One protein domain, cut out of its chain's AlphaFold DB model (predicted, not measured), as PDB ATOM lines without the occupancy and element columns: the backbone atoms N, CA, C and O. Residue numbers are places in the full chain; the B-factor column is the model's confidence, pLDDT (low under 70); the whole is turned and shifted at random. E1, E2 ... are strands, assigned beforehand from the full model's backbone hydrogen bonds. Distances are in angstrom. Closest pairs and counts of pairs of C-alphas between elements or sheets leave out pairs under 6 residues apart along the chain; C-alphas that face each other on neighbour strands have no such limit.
ATOM      1  N   PHE A  16      22.173  42.557 -16.217       75.00
ATOM      2  CA  PHE A  16      21.887  42.204 -17.610       75.00
ATOM      3  C   PHE A  16      20.415  42.489 -17.930       75.00
ATOM      4  O   PHE A  16      19.542  42.190 -17.115       75.00
ATOM      5  N   VAL A  17      20.141  43.066 -19.101       79.62
ATOM      6  CA  VAL A  17      18.786  43.330 -19.609       79.62
ATOM      7  C   VAL A  17      18.712  42.895 -21.068       79.62
ATOM      8  O   VAL A  17      19.346  43.510 -21.921       79.62
ATOM      9  N   ASP A  18      17.927  41.860 -21.357       82.19
ATOM     10  CA  ASP A  18      17.730  41.361 -22.720       82.19
ATOM     11  C   ASP A  18      16.563  42.080 -23.407       82.19
ATOM     12  O   ASP A  18      15.394  41.870 -23.075       82.19
ATOM     13  N   LEU A  19      16.878  42.923 -24.391       83.81
ATOM     14  CA  LEU A  19      15.899  43.522 -25.294       83.81
ATOM     15  C   LEU A  19      15.626  42.558 -26.454       83.81
ATOM     16  O   LEU A  19      16.511  42.329 -27.276       83.81
ATOM     17  N   HIS A  20      14.410  42.017 -26.545       83.44
ATOM     18  CA  HIS A  20      13.971  41.223 -27.696       83.44
ATOM     19  C   HIS A  20      13.201  42.097 -28.695       83.44
ATOM     20  O   HIS A  20      12.365  42.904 -28.291       83.44
ATOM     21  N   VAL A  21      13.479  41.921 -29.987       87.56
ATOM     22  CA  VAL A  21      12.834  42.611 -31.115       87.56
ATOM     23  C   VAL A  21      12.301  41.538 -32.061       87.56
ATOM     24  O   VAL A  21      13.083  40.727 -32.565       87.56
ATOM     25  N   ASN A  22      10.989  41.499 -32.295       84.56
ATOM     26  CA  ASN A  22      10.333  40.421 -33.040       84.56
ATOM     27  C   ASN A  22      10.547  40.554 -34.568       84.56
ATOM     28  O   ASN A  22      10.871  41.638 -35.062       84.56
ATOM     29  N   PRO A  23      10.354  39.482 -35.366       88.44
ATOM     30  CA  PRO A  23      10.417  39.561 -36.825       88.44
ATOM     31  C   PRO A  23       9.533  40.675 -37.403       88.44
ATOM     32  O   PRO A  23       8.320  40.683 -37.209       88.44
ATOM     33  N   GLY A  24      10.143  41.597 -38.152       88.00
ATOM     34  CA  GLY A  24       9.449  42.725 -38.784       88.00
ATOM     35  C   GLY A  24       9.405  44.013 -37.953       88.00
ATOM     36  O   GLY A  24       9.210  45.077 -38.537       88.00
ATOM     37  N   GLU A  25       9.663  43.950 -36.645       80.12
ATOM     38  CA  GLU A  25       9.860  45.134 -35.802       80.12
ATOM     39  C   GLU A  25      11.240  45.768 -36.034       80.12
ATOM     40  O   GLU A  25      12.174  45.140 -36.550       80.12
ATOM     41  N   SER A  26      11.396  47.021 -35.607       84.00
ATOM     42  CA  SER A  26      12.701  47.672 -35.499       84.00
ATOM     43  C   SER A  26      12.733  48.665 -34.344       84.00
ATOM     44  O   SER A  26      11.816  49.472 -34.209       84.00
ATOM     45  N   VAL A  27      13.812  48.639 -33.566       85.62
ATOM     46  CA  VAL A  27      14.087  49.569 -32.465       85.62
ATOM     47  C   VAL A  27      15.340  50.359 -32.816       85.62
ATOM     48  O   VAL A  27      16.337  49.760 -33.215       85.62
ATOM     49  N   SER A  28      15.322  51.681 -32.664       83.62
ATOM     50  CA  SER A  28      16.554  52.467 -32.683       83.62
ATOM     51  C   SER A  28      17.095  52.664 -31.268       83.62
ATOM     52  O   SER A  28      16.343  52.853 -30.310       83.62
ATOM     53  N   ILE A  29      18.416  52.561 -31.125       85.88
ATOM     54  CA  ILE A  29      19.129  52.786 -29.866       85.88
ATOM     55  C   ILE A  29      20.149  53.892 -30.107       85.88
ATOM     56  O   ILE A  29      21.061  53.725 -30.917       85.88
ATOM     57  N   GLN A  30      20.011  55.008 -29.390       76.88
ATOM     58  CA  GLN A  30      21.042  56.037 -29.358       76.88
ATOM     59  C   GLN A  30      22.144  55.634 -28.371       76.88
ATOM     60  O   GLN A  30      21.888  55.402 -27.188       76.88
ATOM     61  N   LEU A  31      23.367  55.529 -28.878       79.25
ATOM     62  CA  LEU A  31      24.565  55.232 -28.103       79.25
ATOM     63  C   LEU A  31      25.122  56.511 -27.447       79.25
ATOM     64  O   LEU A  31      24.736  57.631 -27.780       79.25
ATOM     65  N   PHE A  32      26.029  56.353 -26.477       64.56
ATOM     66  CA  PHE A  32      26.576  57.472 -25.689       64.56
ATOM     67  C   PHE A  32      27.429  58.461 -26.510       64.56
ATOM     68  O   PHE A  32      27.586  59.614 -26.124       64.56
ATOM     69  N   ASP A  33      27.953  58.027 -27.656       79.75
ATOM     70  CA  ASP A  33      28.624  58.876 -28.650       79.75
ATOM     71  C   ASP A  33      27.644  59.732 -29.485       79.75
ATOM     72  O   ASP A  33      28.073  60.541 -30.305       79.75
ATOM     73  N   GLY A  34      26.334  59.570 -29.266       69.31
ATOM     74  CA  GLY A  34      25.253  60.244 -29.979       69.31
ATOM     75  C   GLY A  34      24.736  59.485 -31.204       69.31
ATOM     76  O   GLY A  34      23.702  59.884 -31.746       69.31
ATOM     77  N   ASN A  35      25.394  58.399 -31.625       75.12
ATOM     78  CA  ASN A  35      25.036  57.661 -32.836       75.12
ATOM     79  C   ASN A  35      23.776  56.808 -32.628       75.12
ATOM     80  O   ASN A  35      23.689  56.000 -31.702       75.12
ATOM     81  N   GLU A  36      22.799  56.953 -33.523       81.06
ATOM     82  CA  GLU A  36      21.572  56.156 -33.526       81.06
ATOM     83  C   GLU A  36      21.760  54.878 -34.358       81.06
ATOM     84  O   GLU A  36      22.002  54.928 -35.563       81.06
ATOM     85  N   THR A  37      21.639  53.713 -33.716       85.00
ATOM     86  CA  THR A  37      21.725  52.402 -34.374       85.00
ATOM     87  C   THR A  37      20.333  51.792 -34.513       85.00
ATOM     88  O   THR A  37      19.694  51.476 -33.509       85.00
ATOM     89  N   LEU A  38      19.863  51.594 -35.748       87.94
ATOM     90  CA  LEU A  38      18.589  50.926 -36.031       87.94
ATOM     91  C   LEU A  38      18.765  49.401 -36.063       87.94
ATOM     92  O   LEU A  38      19.477  48.863 -36.909       87.94
ATOM     93  N   LEU A  39      18.072  48.702 -35.168       88.56
ATOM     94  CA  LEU A  39      18.129  47.253 -34.998       88.56
ATOM     95  C   LEU A  39      16.795  46.637 -35.427       88.56
ATOM     96  O   LEU A  39      15.753  46.918 -34.840       88.56
ATOM     97  N   ARG A  40      16.823  45.806 -36.473       92.50
ATOM     98  CA  ARG A  40      15.635  45.178 -37.071       92.50
ATOM     99  C   ARG A  40      15.530  43.715 -36.645       92.50
ATOM    100  O   ARG A  40      16.516  42.988 -36.737       92.50
ATOM    101  N   GLY A  41      14.354  43.290 -36.189       91.62
ATOM    102  CA  GLY A  41      14.143  41.939 -35.672       91.62
ATOM    103  C   GLY A  41      13.989  40.864 -36.765       91.62
ATOM    104  O   GLY A  41      13.630  41.189 -37.903       91.62
ATOM    105  N   PRO A  42      14.204  39.571 -36.438       89.69
ATOM    106  CA  PRO A  42      14.411  39.037 -35.087       89.69
ATOM    107  C   PRO A  42      15.806  39.318 -34.515       89.69
ATOM    108  O   PRO A  42      16.814  38.972 -35.127       89.69
ATOM    109  N   ALA A  43      15.860  39.897 -33.314       88.94
ATOM    110  CA  ALA A  43      17.103  40.172 -32.598       88.94
ATOM    111  C   ALA A  43      16.901  40.097 -31.076       88.94
ATOM    112  O   ALA A  43      15.837  40.444 -30.568       88.94
ATOM    113  N   THR A  44      17.946  39.699 -30.347       85.50
ATOM    114  CA  THR A  44      18.028  39.855 -28.886       85.50
ATOM    115  C   THR A  44      19.314  40.602 -28.559       85.50
ATOM    116  O   THR A  44      20.385  40.185 -28.996       85.50
ATOM    117  N   ILE A  45      19.216  41.697 -27.807       86.81
ATOM    118  CA  ILE A  45      20.349  42.536 -27.408       86.81
ATOM    119  C   ILE A  45      20.469  42.527 -25.886       86.81
ATOM    120  O   ILE A  45      19.655  43.132 -25.190       86.81
ATOM    121  N   THR A  46      21.507  41.870 -25.372       81.38
ATOM    122  CA  THR A  46      21.857  41.901 -23.948       81.38
ATOM    123  C   THR A  46      22.577  43.207 -23.617       81.38
ATOM    124  O   THR A  46      23.763  43.371 -23.905       81.38
ATOM    125  N   MET A  47      21.878  44.145 -22.983       79.50
ATOM    126  CA  MET A  47      22.486  45.349 -22.421       79.50
ATOM    127  C   MET A  47      23.106  45.031 -21.057       79.50
ATOM    128  O   MET A  47      22.430  44.499 -20.175       79.50
ATOM    129  N   ILE A  48      24.380  45.382 -20.863       77.50
ATOM    130  CA  ILE A  48      25.104  45.171 -19.601       77.50
ATOM    131  C   ILE A  48      25.260  46.513 -18.880       77.50
ATOM    132  O   ILE A  48      26.077  47.347 -19.266       77.50
ATOM    133  N   SER A  49      24.503  46.716 -17.801       70.50
ATOM    134  CA  SER A  49      24.700  47.846 -16.894       70.50
ATOM    135  C   SER A  49      25.764  47.503 -15.852       70.50
ATOM    136  O   SER A  49      25.597  46.588 -15.043       70.50
ATOM    137  N   GLN A  50      26.850  48.277 -15.847       66.62
ATOM    138  CA  GLN A  50      27.907  48.211 -14.829       66.62
ATOM    139  C   GLN A  50      27.576  49.038 -13.569       66.62
ATOM    140  O   GLN A  50      28.366  49.075 -12.627       66.62
ATOM    141  N   HIS A  51      26.428  49.724 -13.529       57.44
ATOM    142  CA  HIS A  51      26.029  50.495 -12.353       57.44
ATOM    143  C   HIS A  51      25.566  49.581 -11.214       57.44
ATOM    144  O   HIS A  51      24.763  48.676 -11.408       57.44
ATOM    145  N   THR A  52      25.985  49.907  -9.991       57.69
ATOM    146  CA  THR A  52      25.600  49.249  -8.726       57.69
ATOM    147  C   THR A  52      24.162  49.527  -8.271       57.69
ATOM    148  O   THR A  52      23.808  49.312  -7.110       57.69
ATOM    149  N   PHE A  53      23.326  50.017  -9.182       55.12
ATOM    150  CA  PHE A  53      21.908  50.268  -8.985       55.12
ATOM    151  C   PHE A  53      21.147  49.521 -10.084       55.12
ATOM    152  O   PHE A  53      21.605  49.539 -11.233       55.12
ATOM    153  N   PRO A  54      19.987  48.909  -9.776       50.38
ATOM    154  CA  PRO A  54      19.155  48.303 -10.807       50.38
ATOM    155  C   PRO A  54      18.827  49.362 -11.873       50.38
ATOM    156  O   PRO A  54      18.593  50.523 -11.509       50.38
ATOM    157  N   PRO A  55      18.841  49.002 -13.169       48.91
ATOM    158  CA  PRO A  55      18.640  49.960 -14.247       48.91
ATOM    159  C   PRO A  55      17.323  50.714 -14.044       48.91
ATOM    160  O   PRO A  55      16.264  50.109 -13.874       48.91
ATOM    161  N   ILE A  56      17.412  52.047 -14.024       52.66
ATOM    162  CA  ILE A  56      16.249  52.928 -13.874       52.66
ATOM    163  C   ILE A  56      15.280  52.609 -15.022       52.66
ATOM    164  O   ILE A  56      15.739  52.537 -16.164       52.66
ATOM    165  N   PRO A  57      13.971  52.405 -14.759       50.47
ATOM    166  CA  PRO A  57      13.011  52.060 -15.801       50.47
ATOM    167  C   PRO A  57      13.027  53.126 -16.898       50.47
ATOM    168  O   PRO A  57      12.676  54.285 -16.667       50.47
ATOM    169  N   MET A  58      13.486  52.723 -18.082       50.38
ATOM    170  CA  MET A  58      13.686  53.620 -19.212       50.38
ATOM    171  C   MET A  58      12.320  54.124 -19.707       50.38
ATOM    172  O   MET A  58      11.431  53.301 -19.950       50.38
ATOM    173  N   PRO A  59      12.115  55.445 -19.860       46.84
ATOM    174  CA  PRO A  59      10.864  55.984 -20.377       46.84
ATOM    175  C   PRO A  59      10.761  55.685 -21.877       46.84
ATOM    176  O   PRO A  59      11.245  56.442 -22.712       46.84
ATOM    177  N   VAL A  60      10.132  54.559 -22.215       59.66
ATOM    178  CA  VAL A  60       9.825  54.194 -23.601       59.66
ATOM    179  C   VAL A  60       8.837  55.218 -24.156       59.66
ATOM    180  O   VAL A  60       7.687  55.269 -23.720       59.66
ATOM    181  N   GLN A  61       9.281  56.048 -25.102       59.56
ATOM    182  CA  GLN A  61       8.404  56.993 -25.786       59.56
ATOM    183  C   GLN A  61       7.661  56.268 -26.911       59.56
ATOM    184  O   GLN A  61       8.262  55.654 -27.788       59.56
ATOM    185  N   VAL A  62       6.334  56.306 -26.847       57.59
ATOM    186  CA  VAL A  62       5.450  55.455 -27.650       57.59
ATOM    187  C   VAL A  62       4.868  56.277 -28.802       57.59
ATOM    188  O   VAL A  62       4.353  57.369 -28.539       57.59
ATOM    189  N   PRO A  63       4.920  55.802 -30.061       64.56
ATOM    190  CA  PRO A  63       4.334  56.526 -31.184       64.56
ATOM    191  C   PRO A  63       2.828  56.771 -30.979       64.56
ATOM    192  O   PRO A  63       2.126  55.868 -30.510       64.56
ATOM    193  N   PRO A  64       2.292  57.953 -31.345       57.94
ATOM    194  CA  PRO A  64       0.864  58.238 -31.235       57.94
ATOM    195  C   PRO A  64      -0.004  57.131 -31.851       57.94
ATOM    196  O   PRO A  64       0.285  56.617 -32.931       57.94
ATOM    197  N   GLY A  65      -1.061  56.740 -31.137       73.69
ATOM    198  CA  GLY A  65      -1.949  55.643 -31.535       73.69
ATOM    199  C   GLY A  65      -1.467  54.231 -31.173       73.69
ATOM    200  O   GLY A  65      -2.201  53.286 -31.423       73.69
ATOM    201  N   HIS A  66      -0.289  54.050 -30.571       66.44
ATOM    202  CA  HIS A  66       0.133  52.748 -30.036       66.44
ATOM    203  C   HIS A  66      -0.206  52.647 -28.538       66.44
ATOM    204  O   HIS A  66      -0.068  53.621 -27.795       66.44
ATOM    205  N   MET A  67      -0.644  51.473 -28.078       68.12
ATOM    206  CA  MET A  67      -0.928  51.195 -26.665       68.12
ATOM    207  C   MET A  67       0.216  50.396 -26.039       68.12
ATOM    208  O   MET A  67       0.666  49.413 -26.618       68.12
ATOM    209  N   VAL A  68       0.646  50.754 -24.827       70.69
ATOM    210  CA  VAL A  68       1.543  49.893 -24.040       70.69
ATOM    211  C   VAL A  68       0.715  49.009 -23.127       70.69
ATOM    212  O   VAL A  68       0.049  49.503 -22.220       70.69
ATOM    213  N   GLN A  69       0.816  47.699 -23.322       76.31
ATOM    214  CA  GLN A  69       0.377  46.724 -22.339       76.31
ATOM    215  C   GLN A  69       1.581  46.317 -21.486       76.31
ATOM    216  O   GLN A  69       2.525  45.690 -21.968       76.31
ATOM    217  N   GLN A  70       1.558  46.686 -20.207       73.44
ATOM    218  CA  GLN A  70       2.503  46.160 -19.227       73.44
ATOM    219  C   GLN A  70       1.987  44.814 -18.713       73.44
ATOM    220  O   GLN A  70       0.862  44.730 -18.221       73.44
ATOM    221  N   ILE A  71       2.801  43.767 -18.824       74.31
ATOM    222  CA  ILE A  71       2.494  42.423 -18.328       74.31
ATOM    223  C   ILE A  71       3.614  42.009 -17.381       74.31
ATOM    224  O   ILE A  71       4.774  41.942 -17.781       74.31
ATOM    225  N   VAL A  72       3.275  41.724 -16.126       65.12
ATOM    226  CA  VAL A  72       4.190  41.041 -15.204       65.12
ATOM    227  C   VAL A  72       4.109  39.549 -15.509       65.12
ATOM    228  O   VAL A  72       3.017  38.986 -15.476       65.12
ATOM    229  N   ASP A  73       5.234  38.923 -15.854       72.25
ATOM    230  CA  ASP A  73       5.272  37.482 -16.117       72.25
ATOM    231  C   ASP A  73       5.291  36.638 -14.831       72.25
ATOM    232  O   ASP A  73       5.417  37.152 -13.719       72.25
ATOM    233  N   GLU A  74       5.173  35.318 -14.990       77.12
ATOM    234  CA  GLU A  74       5.141  34.336 -13.895       77.12
ATOM    235  C   GLU A  74       6.374  34.396 -12.969       77.12
ATOM    236  O   GLU A  74       6.300  33.969 -11.817       77.12
ATOM    237  N   ASN A  75       7.492  34.962 -13.440       63.12
ATOM    238  CA  ASN A  75       8.724  35.138 -12.668       63.12
ATOM    239  C   ASN A  75       8.799  36.508 -11.961       63.12
ATOM    240  O   ASN A  75       9.794  36.801 -11.299       63.12
ATOM    241  N   GLY A  76       7.777  37.359 -12.107       54.09
ATOM    242  CA  GLY A  76       7.751  38.731 -11.597       54.09
ATOM    243  C   GLY A  76       8.398  39.766 -12.527       54.09
ATOM    244  O   GLY A  76       8.604  40.909 -12.115       54.09
ATOM    245  N   THR A  77       8.727  39.406 -13.772       60.38
ATOM    246  CA  THR A  77       9.409  40.299 -14.723       60.38
ATOM    247  C   THR A  77       8.407  41.224 -15.403       60.38
ATOM    248  O   THR A  77       7.486  40.758 -16.072       60.38
ATOM    249  N   LEU A  78       8.594  42.540 -15.281       57.38
ATOM    250  CA  LEU A  78       7.758  43.529 -15.964       57.38
ATOM    251  C   LEU A  78       8.131  43.612 -17.454       57.38
ATOM    252  O   LEU A  78       9.158  44.184 -17.814       57.38
ATOM    253  N   ARG A  79       7.283  43.059 -18.322       70.25
ATOM    254  CA  ARG A  79       7.403  43.131 -19.783       70.25
ATOM    255  C   ARG A  79       6.544  44.276 -20.314       70.25
ATOM    256  O   ARG A  79       5.400  44.446 -19.896       70.25
ATOM    257  N   HIS A  80       7.082  45.059 -21.245       65.56
ATOM    258  CA  HIS A  80       6.339  46.100 -21.960       65.56
ATOM    259  C   HIS A  80       6.064  45.612 -23.385       65.56
ATOM    260  O   HIS A  80       7.006  45.397 -24.143       65.56
ATOM    261  N   ILE A  81       4.794  45.449 -23.753       72.88
ATOM    262  CA  ILE A  81       4.377  45.128 -25.122       72.88
ATOM    263  C   ILE A  81       3.784  46.392 -25.739       72.88
ATOM    264  O   ILE A  81       2.837  46.957 -25.194       72.88
ATOM    265  N   ILE A  82       4.334  46.842 -26.869       74.69
ATOM    266  CA  ILE A  82       3.782  47.963 -27.635       74.69
ATOM    267  C   ILE A  82       2.845  47.387 -28.698       74.69
ATOM    268  O   ILE A  82       3.286  46.851 -29.709       74.69
ATOM    269  N   LEU A  83       1.543  47.501 -28.463       65.12
ATOM    270  CA  LEU A  83       0.512  47.146 -29.427       65.12
ATOM    271  C   LEU A  83       0.304  48.331 -30.372       65.12
ATOM    272  O   LEU A  83      -0.162  49.396 -29.957       65.12
ATOM    273  N   SER A  84       0.636  48.160 -31.649       65.19
ATOM    274  CA  SER A  84       0.201  49.092 -32.687       65.19
ATOM    275  C   SER A  84      -1.323  49.081 -32.804       65.19
ATOM    276  O   SER A  84      -1.968  48.044 -32.626       65.19
ATOM    277  N   ALA A  85      -1.925  50.236 -33.104       55.91
ATOM    278  CA  ALA A  85      -3.330  50.263 -33.486       55.91
ATOM    279  C   ALA A  85      -3.514  49.440 -34.765       55.91
ATOM    280  O   ALA A  85      -3.084  49.835 -35.849       55.91
TER     281      ALA A  85
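Overview. This is residues 16 to 85 of the 663 residues of the protein "Fibronectin type-III domain-containing protein" of Dinothrombium tinctorium (UniProt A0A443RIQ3). A two-stranded ribbon is folded back on itself into a V, with E1 and E4 as one arm and the hairpin of E2 and E3 as the other, and a second hairpin, E5 and E6, is set off from it at the end of a long link. The three pairs of strands form no common sheet and no closed core. The printed part has 70 residues with no named helix and six named strands, E1 to E6 in order, in three antiparallel sheets of two strands each: E1 - E4, E2 - E3 and E5 - E6. The class is all strand, with 35 of the 70 printed residues in the strands. The whole is only just loose, close to compact, with a radius of gyration of the C-alphas of 13.3 A and spans of 37 by 33 by 22 A.

Arrangement. E1, residues 16 to 21, and E4, residues 43 to 49, are antiparallel neighbours at 156 degrees between their directions. The C-alphas of Asp 18 and Thr 46 face each other at 4.3 A, and N 19 and O 45 are within hydrogen-bond range at 2.9 A. E2, residues 26 to 30, and E3, residues 36 to 40, form an antiparallel hairpin at 159 degrees, with N 29 and O 37 at 2.9 A and N 39 and O 27 at 2.8 A, both within hydrogen-bond range. E1 and E3 have one pair of C-alphas within 8 A, those of Val 21 and Arg 40, 7.1 A apart. E3 and E4 meet only through their link. E5, residues 67 to 72, and E6, residues 78 to 83, form the other antiparallel hairpin at 155 degrees, with N 69 and O 81 within hydrogen-bond range at 2.9 A. E5 and E6 are each apart from E1, E2, E3 and E4.

Along the chain. E1 begins at C-alpha 16, (21.887, 42.204, -17.610), and is 16.3 A long. E2 is 13.3 A and E3 13.0 A. E4, the longest strand with 7 residues, runs 19.1 A to C-alpha 49 at (24.700, 47.846, -16.894). E5 is 16.1 A, and E6, 15.7 A, ends at C-alpha 83, (0.512, 47.146, -29.427).

Size, cuts and confidence. The two C-alphas farthest apart are those of Thr 52 and Ala 85, 38.1 A. The printed part has no cut. The links E1 to E2, E2 to E3, E3 to E4 and E5 to E6 are tight, and E4 to E5, residues 50 to 66, is long. The mean pLDDT of the printed part is 72.3, and 28 residues are under 70, among them residues 50 to 64, 75 to 78 and 83 to 85.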